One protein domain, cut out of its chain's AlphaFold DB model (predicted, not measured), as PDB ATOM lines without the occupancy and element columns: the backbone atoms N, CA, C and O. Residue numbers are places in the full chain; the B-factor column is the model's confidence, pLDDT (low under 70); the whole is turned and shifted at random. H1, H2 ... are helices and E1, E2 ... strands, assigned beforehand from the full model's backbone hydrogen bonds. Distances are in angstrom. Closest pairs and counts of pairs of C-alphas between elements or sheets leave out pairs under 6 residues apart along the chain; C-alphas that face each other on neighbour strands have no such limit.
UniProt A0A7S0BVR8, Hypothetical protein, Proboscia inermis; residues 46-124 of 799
ATOM      1  N   ASN A  46     198.109 221.243 203.830       49.03
ATOM      2  CA  ASN A  46     199.500 221.690 203.876       49.03
ATOM      3  C   ASN A  46     199.993 222.032 202.462       49.03
ATOM      4  O   ASN A  46     199.829 221.221 201.554       49.03
ATOM      5  N   PRO A  47     200.641 223.182 202.229       54.19
ATOM      6  CA  PRO A  47     201.265 223.446 200.940       54.19
ATOM      7  C   PRO A  47     202.423 222.463 200.697       54.19
ATOM      8  O   PRO A  47     203.378 222.407 201.471       54.19
ATOM      9  N   ILE A  48     202.354 221.691 199.612       57.53
ATOM     10  CA  ILE A  48     203.441 220.839 199.124       57.53
ATOM     11  C   ILE A  48     203.857 221.280 197.733       57.53
ATOM     12  O   ILE A  48     203.048 221.648 196.887       57.53
ATOM     13  N   TRP A  49     205.164 221.229 197.505       47.91
ATOM     14  CA  TRP A  49     205.769 221.672 196.269       47.91
ATOM     15  C   TRP A  49     206.071 220.486 195.352       47.91
ATOM     16  O   TRP A  49     206.836 219.586 195.713       47.91
ATOM     17  N   SER A  50     205.453 220.469 194.173       51.12
ATOM     18  CA  SER A  50     205.679 219.430 193.171       51.12
ATOM     19  C   SER A  50     206.893 219.781 192.309       51.12
ATOM     20  O   SER A  50     206.909 220.799 191.620       51.12
ATOM     21  N   VAL A  51     207.913 218.918 192.317       45.28
ATOM     22  CA  VAL A  51     209.155 219.114 191.541       45.28
ATOM     23  C   VAL A  51     208.912 218.980 190.032       45.28
ATOM     24  O   VAL A  51     209.621 219.599 189.245       45.28
ATOM     25  N   THR A  52     207.929 218.176 189.618       42.84
ATOM     26  CA  THR A  52     207.637 217.907 188.201       42.84
ATOM     27  C   THR A  52     206.813 219.010 187.552       42.84
ATOM     28  O   THR A  52     207.083 219.364 186.410       42.84
ATOM     29  N   SER A  53     205.832 219.567 188.265       46.25
ATOM     30  CA  SER A  53     204.984 220.651 187.750       46.25
ATOM     31  C   SER A  53     205.484 222.046 188.123       46.25
ATOM     32  O   SER A  53     205.003 223.025 187.562       46.25
ATOM     33  N   GLY A  54     206.426 222.154 189.069       48.66
ATOM     34  CA  GLY A  54     206.906 223.438 189.582       48.66
ATOM     35  C   GLY A  54     205.795 224.269 190.225       48.66
ATOM     36  O   GLY A  54     205.863 225.492 190.187       48.66
ATOM     37  N   SER A  55     204.753 223.613 190.744       53.41
ATOM     38  CA  SER A  55     203.560 224.262 191.279       53.41
ATOM     39  C   SER A  55     203.309 223.888 192.737       53.41
ATOM     40  O   SER A  55     203.615 222.778 193.194       53.41
ATOM     41  N   LEU A  56     202.730 224.842 193.464       55.44
ATOM     42  CA  LEU A  56     202.222 224.652 194.813       55.44
ATOM     43  C   LEU A  56     200.912 223.853 194.755       55.44
ATOM     44  O   LEU A  56     199.902 224.334 194.243       55.44
ATOM     45  N   ALA A  57     200.924 222.633 195.280       59.12
ATOM     46  CA  ALA A  57     199.725 221.838 195.506       59.12
ATOM     47  C   ALA A  57     199.317 221.954 196.977       59.12
ATOM     48  O   ALA A  57     200.158 221.920 197.874       59.12
ATOM     49  N   LEU A  58     198.019 222.064 197.244       54.34
ATOM     50  CA  LEU A  58     197.509 221.892 198.600       54.34
ATOM     51  C   LEU A  58     197.411 220.393 198.864       54.34
ATOM     52  O   LEU A  58     196.534 219.727 198.327       54.34
ATOM     53  N   LEU A  59     198.336 219.871 199.662       59.56
ATOM     54  CA  LEU A  59     198.290 218.510 200.162       59.56
ATOM     55  C   LEU A  59     197.243 218.446 201.266       59.56
ATOM     56  O   LEU A  59     197.497 218.827 202.409       59.56
ATOM     57  N   GLN A  60     196.077 217.922 200.930       60.19
ATOM     58  CA  GLN A  60     195.238 217.314 201.945       60.19
ATOM     59  C   GLN A  60     195.811 215.931 202.222       60.19
ATOM     60  O   GLN A  60     195.750 215.082 201.338       60.19
ATOM     61  N   TYR A  61     196.389 215.736 203.408       60.34
ATOM     62  CA  TYR A  61     196.824 214.420 203.859       60.34
ATOM     63  C   TYR A  61     195.771 213.832 204.785       60.34
ATOM     64  O   TYR A  61     195.339 214.458 205.749       60.34
ATOM     65  N   GLU A  62     195.379 212.605 204.488       65.62
ATOM     66  CA  GLU A  62     194.731 211.728 205.450       65.62
ATOM     67  C   GLU A  62     195.811 210.745 205.881       65.62
ATOM     68  O   GLU A  62     196.359 210.021 205.050       65.62
ATOM     69  N   MET A  63     196.193 210.821 207.156       62.59
ATOM     70  CA  MET A  63     197.164 209.903 207.729       62.59
ATOM     71  C   MET A  63     196.406 208.679 208.221       62.59
ATOM     72  O   MET A  63     195.728 208.741 209.245       62.59
ATOM     73  N   GLU A  64     196.532 207.577 207.495       75.06
ATOM     74  CA  GLU A  64     196.039 206.287 207.954       75.06
ATOM     75  C   GLU A  64     197.236 205.436 208.380       75.06
ATOM     76  O   GLU A  64     198.193 205.268 207.622       75.06
ATOM     77  N   VAL A  65     197.214 204.946 209.620       73.12
ATOM     78  CA  VAL A  65     198.230 204.021 210.128       73.12
ATOM     79  C   VAL A  65     197.666 202.615 209.983       73.12
ATOM     80  O   VAL A  65     196.814 202.203 210.767       73.12
ATOM     81  N   LYS A  66     198.128 201.892 208.964       75.44
ATOM     82  CA  LYS A  66     197.777 200.487 208.710       75.44
ATOM     83  C   LYS A  66     199.063 199.679 208.662       75.44
ATOM     84  O   LYS A  66     199.975 200.053 207.934       75.44
ATOM     85  N   GLU A  67     199.142 198.604 209.444       76.12
ATOM     86  CA  GLU A  67     200.217 197.600 209.338       76.12
ATOM     87  C   GLU A  67     201.645 198.191 209.372       76.12
ATOM     88  O   GLU A  67     202.497 197.841 208.567       76.12
ATOM     89  N   PHE A  68     201.920 199.116 210.300       76.00
ATOM     90  CA  PHE A  68     203.222 199.799 210.442       76.00
ATOM     91  C   PHE A  68     203.637 200.722 209.280       76.00
ATOM     92  O   PHE A  68     204.759 201.241 209.263       76.00
ATOM     93  N   LEU A  69     202.723 200.996 208.348       75.44
ATOM     94  CA  LEU A  69     202.890 201.967 207.275       75.44
ATOM     95  C   LEU A  69     202.064 203.222 207.573       75.44
ATOM     96  O   LEU A  69     200.898 203.157 207.963       75.44
ATOM     97  N   VAL A  70     202.687 204.380 207.371       77.31
ATOM     98  CA  VAL A  70     202.003 205.670 207.311       77.31
ATOM     99  C   VAL A  70     201.647 205.935 205.861       77.31
ATOM    100  O   VAL A  70     202.536 206.089 205.017       77.31
ATOM    101  N   TRP A  71     200.353 205.984 205.577       76.19
ATOM    102  CA  TRP A  71     199.845 206.305 204.253       76.19
ATOM    103  C   TRP A  71     199.620 207.806 204.140       76.19
ATOM    104  O   TRP A  71     198.972 208.416 204.991       76.19
ATOM    105  N   PHE A  72     200.158 208.401 203.080       74.94
ATOM    106  CA  PHE A  72     199.851 209.766 202.690       74.94
ATOM    107  C   PHE A  72     198.952 209.708 201.466       74.94
ATOM    108  O   PHE A  72     199.397 209.391 200.360       74.94
ATOM    109  N   LYS A  73     197.681 210.039 201.667       75.50
ATOM    110  CA  LYS A  73     196.770 210.329 200.566       75.50
ATOM    111  C   LYS A  73     197.090 211.731 200.053       75.50
ATOM    112  O   LYS A  73     197.006 212.680 200.820       75.50
ATOM    113  N   ILE A  74     197.510 211.871 198.799       71.06
ATOM    114  CA  ILE A  74     197.845 213.159 198.182       71.06
ATOM    115  C   ILE A  74     196.742 213.513 197.199       71.06
ATOM    116  O   ILE A  74     196.670 212.968 196.098       71.06
ATOM    117  N   LYS A  75     195.886 214.451 197.600       67.62
ATOM    118  CA  LYS A  75     194.901 215.062 196.704       67.62
ATOM    119  C   LYS A  75     195.513 216.319 196.098       67.62
ATOM    120  O   LYS A  75     195.756 217.288 196.811       67.62
ATOM    121  N   VAL A  76     195.775 216.315 194.792       62.53
ATOM    122  CA  VAL A  76     196.180 217.532 194.075       62.53
ATOM    123  C   VAL A  76     194.912 218.260 193.644       62.53
ATOM    124  O   VAL A  76     194.179 217.784 192.784       62.53
ATOM    125  N   LYS A  77     194.633 219.421 194.244       54.75
ATOM    126  CA  LYS A  77     193.443 220.228 193.924       54.75
ATOM    127  C   LYS A  77     193.397 220.506 192.403       54.75
ATOM    128  O   LYS A  77     194.351 221.074 191.879       54.75
ATOM    129  N   ASN A  78     192.309 220.091 191.737       52.22
ATOM    130  CA  ASN A  78     192.023 220.076 190.277       52.22
ATOM    131  C   ASN A  78     192.253 218.756 189.518       52.22
ATOM    132  O   ASN A  78     191.831 218.670 188.368       52.22
ATOM    133  N   ASN A  79     192.843 217.731 190.136       56.81
ATOM    134  CA  ASN A  79     192.827 216.368 189.605       56.81
ATOM    135  C   ASN A  79     192.131 215.459 190.621       56.81
ATOM    136  O   ASN A  79     192.547 215.389 191.773       56.81
ATOM    137  N   GLU A  80     191.099 214.732 190.188       57.72
ATOM    138  CA  GLU A  80     190.481 213.673 191.004       57.72
ATOM    139  C   GLU A  80     191.439 212.502 191.260       57.72
ATOM    140  O   GLU A  80     191.185 211.671 192.124       57.72
ATOM    141  N   ASN A  81     192.578 212.470 190.557       61.25
ATOM    142  CA  ASN A  81     193.628 211.489 190.770       61.25
ATOM    143  C   ASN A  81     194.228 211.656 192.165       61.25
ATOM    144  O   ASN A  81     195.103 212.493 192.410       61.25
ATOM    145  N   VAL A  82     193.756 210.811 193.069       63.03
ATOM    146  CA  VAL A  82     194.385 210.591 194.352       63.03
ATOM    147  C   VAL A  82     195.613 209.718 194.138       63.03
ATOM    148  O   VAL A  82     195.535 208.595 193.637       63.03
ATOM    149  N   ILE A  83     196.760 210.246 194.541       73.69
ATOM    150  CA  ILE A  83     198.009 209.499 194.541       73.69
ATOM    151  C   ILE A  83     198.322 209.137 195.989       73.69
ATOM    152  O   ILE A  83     198.295 209.999 196.868       73.69
ATOM    153  N   ALA A  84     198.610 207.867 196.249       76.25
ATOM    154  CA  ALA A  84     199.004 207.385 197.562       76.25
ATOM    155  C   ALA A  84     200.515 207.127 197.598       76.25
ATOM    156  O   ALA A  84     201.118 206.664 196.624       76.25
ATOM    157  N   CYS A  85     201.140 207.400 198.739       82.88
ATOM    158  CA  CYS A  85     202.441 206.825 199.065       82.88
ATOM    159  C   CYS A  85     202.431 206.267 200.484       82.88
ATOM    160  O   CYS A  85     201.808 206.829 201.385       82.88
ATOM    161  N   SER A  86     203.128 205.153 200.674       82.94
ATOM    162  CA  SER A  86     203.361 204.552 201.981       82.94
ATOM    163  C   SER A  86     204.786 204.845 202.442       82.94
ATOM    164  O   SER A  86     205.737 204.826 201.655       82.94
ATOM    165  N   MET A  87     204.947 205.107 203.734       83.06
ATOM    166  CA  MET A  87     206.248 205.183 204.392       83.06
ATOM    167  C   MET A  87     206.246 204.270 205.613       83.06
ATOM    168  O   MET A  87     205.346 204.353 206.444       83.06
ATOM    169  N   GLU A  88     207.265 203.428 205.751       84.44
ATOM    170  CA  GLU A  88     207.460 202.641 206.971       84.44
ATOM    171  C   GLU A  88     207.681 203.554 208.177       84.44
ATOM    172  O   GLU A  88     208.461 204.511 208.126       84.44
ATOM    173  N   ILE A  89     207.017 203.246 209.290       81.00
ATOM    174  CA  ILE A  89     207.162 203.999 210.542       81.00
ATOM    175  C   ILE A  89     208.621 204.009 211.016       81.00
ATOM    176  O   ILE A  89     209.084 205.009 211.567       81.00
ATOM    177  N   ASP A  90     209.382 202.946 210.769       81.94
ATOM    178  CA  ASP A  90     210.789 202.889 211.169       81.94
ATOM    179  C   ASP A  90     211.658 203.884 210.385       81.94
ATOM    180  O   ASP A  90     212.574 204.487 210.953       81.94
ATOM    181  N   LEU A  91     211.302 204.196 209.132       80.38
ATOM    182  CA  LEU A  91     211.938 205.285 208.382       80.38
ATOM    183  C   LEU A  91     211.641 206.662 208.992       80.38
ATOM    184  O   LEU A  91     212.497 207.547 208.915       80.38
ATOM    185  N   LEU A  92     210.471 206.847 209.615       80.31
ATOM    186  CA  LEU A  92     210.132 208.068 210.355       80.31
ATOM    187  C   LEU A  92     210.873 208.148 211.695       80.31
ATOM    188  O   LEU A  92     211.317 209.230 212.079       80.31
ATOM    189  N   LYS A  93     211.076 207.019 212.387       81.81
ATOM    190  CA  LYS A  93     211.852 206.975 213.640       81.81
ATOM    191  C   LYS A  93     213.317 207.360 213.429       81.81
ATOM    192  O   LYS A  93     213.896 208.018 214.288       81.81
ATOM    193  N   VAL A  94     213.902 207.014 212.283       84.38
ATOM    194  CA  VAL A  94     215.299 207.346 211.931       84.38
ATOM    195  C   VAL A  94     215.384 208.619 211.066       84.38
ATOM    196  O   VAL A  94     216.402 208.901 210.434       84.38
ATOM    197  N   ALA A  95     214.314 209.415 210.999       83.06
ATOM    198  CA  ALA A  95     214.267 210.600 210.152       83.06
ATOM    199  C   ALA A  95     215.201 211.714 210.667       83.06
ATOM    200  O   ALA A  95     214.919 212.406 211.645       83.06
ATOM    201  N   ASP A  96     216.308 211.917 209.955       84.62
ATOM    202  CA  ASP A  96     217.381 212.869 210.272       84.62
ATOM    203  C   ASP A  96     217.270 214.197 209.496       84.62
ATOM    204  O   ASP A  96     218.191 215.014 209.497       84.62
ATOM    205  N   GLY A  97     216.156 214.425 208.794       77.69
ATOM    206  CA  GLY A  97     215.968 215.583 207.919       77.69
ATOM    207  C   GLY A  97     216.557 215.424 206.518       77.69
ATOM    208  O   GLY A  97     216.390 216.330 205.689       77.69
ATOM    209  N   LYS A  98     217.217 214.299 206.197       79.19
ATOM    210  CA  LYS A  98     217.683 214.037 204.827       79.19
ATOM    211  C   LYS A  98     216.510 213.770 203.886       79.19
ATOM    212  O   LYS A  98     215.430 213.328 204.271       79.19
ATOM    213  N   ARG A  99     216.738 214.056 202.602       77.31
ATOM    214  CA  ARG A  99     215.766 213.835 201.524       77.31
ATOM    215  C   ARG A  99     215.551 212.330 201.348       77.31
ATOM    216  O   ARG A  99     216.470 211.629 200.936       77.31
ATOM    217  N   LYS A 100     214.344 211.855 201.638       83.25
ATOM    218  CA  LYS A 100     213.891 210.492 201.353       83.25
ATOM    219  C   LYS A 100     213.077 210.502 200.068       83.25
ATOM    220  O   LYS A 100     212.373 211.465 199.770       83.25
ATOM    221  N   LYS A 101     213.231 209.447 199.279       84.94
ATOM    222  CA  LYS A 101     212.543 209.255 198.007       84.94
ATOM    223  C   LYS A 101     211.521 208.144 198.199       84.94
ATOM    224  O   LYS A 101     211.902 207.052 198.603       84.94
ATOM    225  N   LEU A 102     210.269 208.450 197.912       86.75
ATOM    226  CA  LEU A 102     209.139 207.536 197.957       86.75
ATOM    227  C   LEU A 102     208.600 207.368 196.544       86.75
ATOM    228  O   LEU A 102     208.541 208.336 195.783       86.75
ATOM    229  N   ASP A 103     208.225 206.149 196.195       85.31
ATOM    230  CA  ASP A 103     207.515 205.894 194.950       85.31
ATOM    231  C   ASP A 103     206.019 206.208 195.155       85.31
ATOM    232  O   ASP A 103     205.484 206.060 196.256       85.31
ATOM    233  N   LEU A 104     205.374 206.735 194.115       82.94
ATOM    234  CA  LEU A 104     203.962 207.119 194.116       82.94
ATOM    235  C   LEU A 104     203.125 206.086 193.360       82.94
ATOM    236  O   LEU A 104     203.510 205.673 192.261       82.94
ATOM    237  N   TYR A 105     201.967 205.745 193.926       81.88
ATOM    238  CA  TYR A 105     201.040 204.740 193.409       81.88
ATOM    239  C   TYR A 105     199.646 205.346 193.204       81.88
ATOM    240  O   TYR A 105     199.208 206.188 193.995       81.88
ATOM    241  N   LYS A 106     198.930 204.910 192.164       80.69
ATOM    242  CA  LYS A 106     197.492 205.187 192.028       80.69
ATOM    243  C   LYS A 106     196.709 204.395 193.068       80.69
ATOM    244  O   LYS A 106     196.994 203.216 193.275       80.69
ATOM    245  N   GLU A 107     195.710 205.030 193.676       75.75
ATOM    246  CA  GLU A 107     194.878 204.410 194.718       75.75
ATOM    247  C   GLU A 107     194.215 203.103 194.234       75.75
ATOM    248  O   GLU A 107     194.167 202.131 194.980       75.75
ATOM    249  N   GLU A 108     193.802 203.045 192.964       74.56
ATOM    250  CA  GLU A 108     193.057 201.913 192.393       74.56
ATOM    251  C   GLU A 108     193.918 200.686 192.038       74.56
ATOM    252  O   GLU A 108     193.375 199.597 191.901       74.56
ATOM    253  N   ASN A 109     195.247 200.817 191.909       63.44
ATOM    254  CA  ASN A 109     196.134 199.737 191.441       63.44
ATOM    255  C   ASN A 109     197.494 199.767 192.157       63.44
ATOM    256  O   ASN A 109     198.544 199.975 191.545       63.44
ATOM    257  N   MET A 110     197.486 199.548 193.475       58.12
ATOM    258  CA  MET A 110     198.678 199.694 194.327       58.12
ATOM    259  C   MET A 110     199.847 198.747 194.002       58.12
ATOM    260  O   MET A 110     200.953 198.982 194.485       58.12
ATOM    261  N   LYS A 111     199.646 197.689 193.204       63.25
ATOM    262  CA  LYS A 111     200.700 196.697 192.936       63.25
ATOM    263  C   LYS A 111     201.496 196.937 191.650       63.25
ATOM    264  O   LYS A 111     202.685 196.634 191.655       63.25
ATOM    265  N   ASP A 112     200.929 197.576 190.618       61.62
ATOM    266  CA  ASP A 112     201.494 197.419 189.264       61.62
ATOM    267  C   ASP A 112     201.814 198.704 188.477       61.62
ATOM    268  O   ASP A 112     202.436 198.613 187.418       61.62
ATOM    269  N   SER A 113     201.503 199.918 188.960       62.81
ATOM    270  CA  SER A 113     201.891 201.150 188.239       62.81
ATOM    271  C   SER A 113     202.543 202.223 189.120       62.81
ATOM    272  O   SER A 113     201.910 202.909 189.921       62.81
ATOM    273  N   LYS A 114     203.864 202.390 188.946       73.69
ATOM    274  CA  LYS A 114     204.623 203.523 189.498       73.69
ATOM    275  C   LYS A 114     204.393 204.747 188.620       73.69
ATOM    276  O   LYS A 114     204.924 204.810 187.513       73.69
ATOM    277  N   GLU A 115     203.659 205.734 189.117       72.56
ATOM    278  CA  GLU A 115     203.374 206.953 188.344       72.56
ATOM    279  C   GLU A 115     204.385 208.074 188.582       72.56
ATOM    280  O   GLU A 115     204.536 208.980 187.763       72.56
ATOM    281  N   GLY A 116     205.118 208.028 189.696       79.00
ATOM    282  CA  GLY A 116     206.033 209.105 190.038       79.00
ATOM    283  C   GLY A 116     206.895 208.837 191.260       79.00
ATOM    284  O   GLY A 116     206.901 207.751 191.835       79.00
ATOM    285  N   LYS A 117     207.659 209.862 191.640       81.19
ATOM    286  CA  LYS A 117     208.547 209.865 192.806       81.19
ATOM    287  C   LYS A 117     208.248 211.094 193.652       81.19
ATOM    288  O   LYS A 117     208.360 212.216 193.161       81.19
ATOM    289  N   LEU A 118     207.929 210.889 194.922       80.19
ATOM    290  CA  LEU A 118     207.782 211.935 195.921       80.19
ATOM    291  C   LEU A 118     209.063 212.042 196.744       80.19
ATOM    292  O   LEU A 118     209.588 211.053 197.244       80.19
ATOM    293  N   PHE A 119     209.573 213.257 196.908       79.19
ATOM    294  CA  PHE A 119     210.718 213.502 197.774       79.19
ATOM    295  C   PHE A 119     210.255 214.223 199.034       79.19
ATOM    296  O   PHE A 119     209.889 215.393 198.963       79.19
ATOM    297  N   ILE A 120     210.313 213.548 200.181       78.56
ATOM    298  CA  ILE A 120     209.952 214.130 201.478       78.56
ATOM    299  C   ILE A 120     211.219 214.317 202.316       78.56
ATOM    300  O   ILE A 120     212.144 213.504 202.277       78.56
ATOM    301  N   ARG A 121     211.280 215.410 203.078       77.06
ATOM    302  CA  ARG A 121     212.215 215.553 204.198       77.06
ATOM    303  C   ARG A 121     211.411 215.470 205.484       77.06
ATOM    304  O   ARG A 121     210.682 216.402 205.807       77.06
ATOM    305  N   CYS A 122     211.556 214.364 206.195       79.56
ATOM    306  CA  CYS A 122     211.023 214.212 207.541       79.56
ATOM    307  C   CYS A 122     212.164 214.456 208.527       79.56
ATOM    308  O   CYS A 122     213.285 213.999 208.296       79.56
ATOM    309  N   ARG A 123     211.893 215.168 209.616       84.75
ATOM    310  CA  ARG A 123     212.787 215.258 210.773       84.75
ATOM    311  C   ARG A 123     211.959 215.168 212.041       84.75
ATOM    312  O   ARG A 123     210.791 215.556 212.031       84.75
ATOM    313  N   HIS A 124     212.582 214.726 213.125       80.50
ATOM    314  CA  HIS A 124     211.983 214.855 214.449       80.50
ATOM    315  C   HIS A 124     211.663 216.319 214.755       80.50
ATOM    316  O   HIS A 124     212.459 217.222 214.467       80.50
TER     317      HIS A 124
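This is residues 46 to 124 of the 799 residues of the protein "Hypothetical protein" of Proboscia inermis (UniProt A0A7S0BVR8). A strongly twisted, curled sheet of five strands, E3 to E7, makes a partly open barrel-like shell, and the hairpin of E1 and E2 lies across its open side, near E7 and against one end of E4. The shell is not closed, and the short helix H1 sits at one end of it, between the end of E5 and the start of E6. The printed part has 79 residues, with seven named strands and one named helix in the order E1, E2, E3, E4, E5, H1, E6, E7; the large sheet runs E3, E4, E5, E6, E7, all antiparallel, and E1 and E2 form an antiparallel sheet of two. The class is mostly strand, and the whole is compact, with a radius of gyration of the C-alphas of 12.5 A and spans of 34 by 27 by 20 A.

Find C-alpha 46 at (199.500, 221.690, 203.876); from there E1 runs through residues 46 to 50. After a tight link, E2 takes residues 55 to 60 and runs on into E3, residues 63 to 66, across a break of 2 residues, at 58 degrees. Look next at E4, residues 69 to 75, which is 18.6 A from first to last C-alpha. E5, residues 82 to 88, covers 19.8 A and ends with C-alpha 88 at (207.460, 202.641, 206.971), where H1, residues 89 to 93, follows with no residue between. E6, residues 96 to 106, is the longest strand by residues, with 28.1 A from end to end; it bends by 58 degrees at residue 99. E7, residues 114 to 123, covers 25.6 A and ends with C-alpha 123 at (212.787, 215.258, 210.773).

Begin at the hairpin of E1 and E2, where N 48 and O 57 are 2.8 A apart and N 59 and O 46 are 2.8 A apart, within hydrogen-bond range. E1 and E7 are near each other, with 6 pairs of C-alphas within 10 A. The closest C-alphas of E2 and E4 are those of Gln 60 and Lys 75, 5.7 A apart. Now move to the large sheet, whose edge strands are E3 and E7: E3, E4 and E5 form a meander, each strand the antiparallel neighbour of the one before. In the hairpin of E3 and E4 you find N 69 and O 66 at 2.9 A, and in that of E4 and E5 N 72 and O 85 at 2.8 A. E5 and E6 are antiparallel at 135 degrees, with N 84 and O 105 at 2.9 A. The pairing of E6 is staggered: it pairs with E7 over residues 96 to 105 and with E5 over residues 105 to 106. In the hairpin of E6 and E7, N 102 and O 118 are 2.8 A apart. From edge to edge the strands' lines turn by 102 degrees and the way across the sheet turns by 85 degrees. H1 is on this sheet at a height over the sheet of 6.5 A, over none of its strands. The closest C-alphas of H1 and E7 are those of Leu 92 and Cys 122, 6.8 A apart. In H1 every O i to N i+4 pair is within hydrogen-bond range. Among the pairs that stay apart are E4 and E7.

The two C-alphas farthest apart are those of Asn 78 and Val 94, at 34.2 A. The printed part has no cut, and none of its links is long; those from E4 to E5 and from E6 to E7 are short. The mean pLDDT of the printed part is 70.4, and the model's confidence is under 70 at residues 46 to 63, 75 to 82 and 109 to 113.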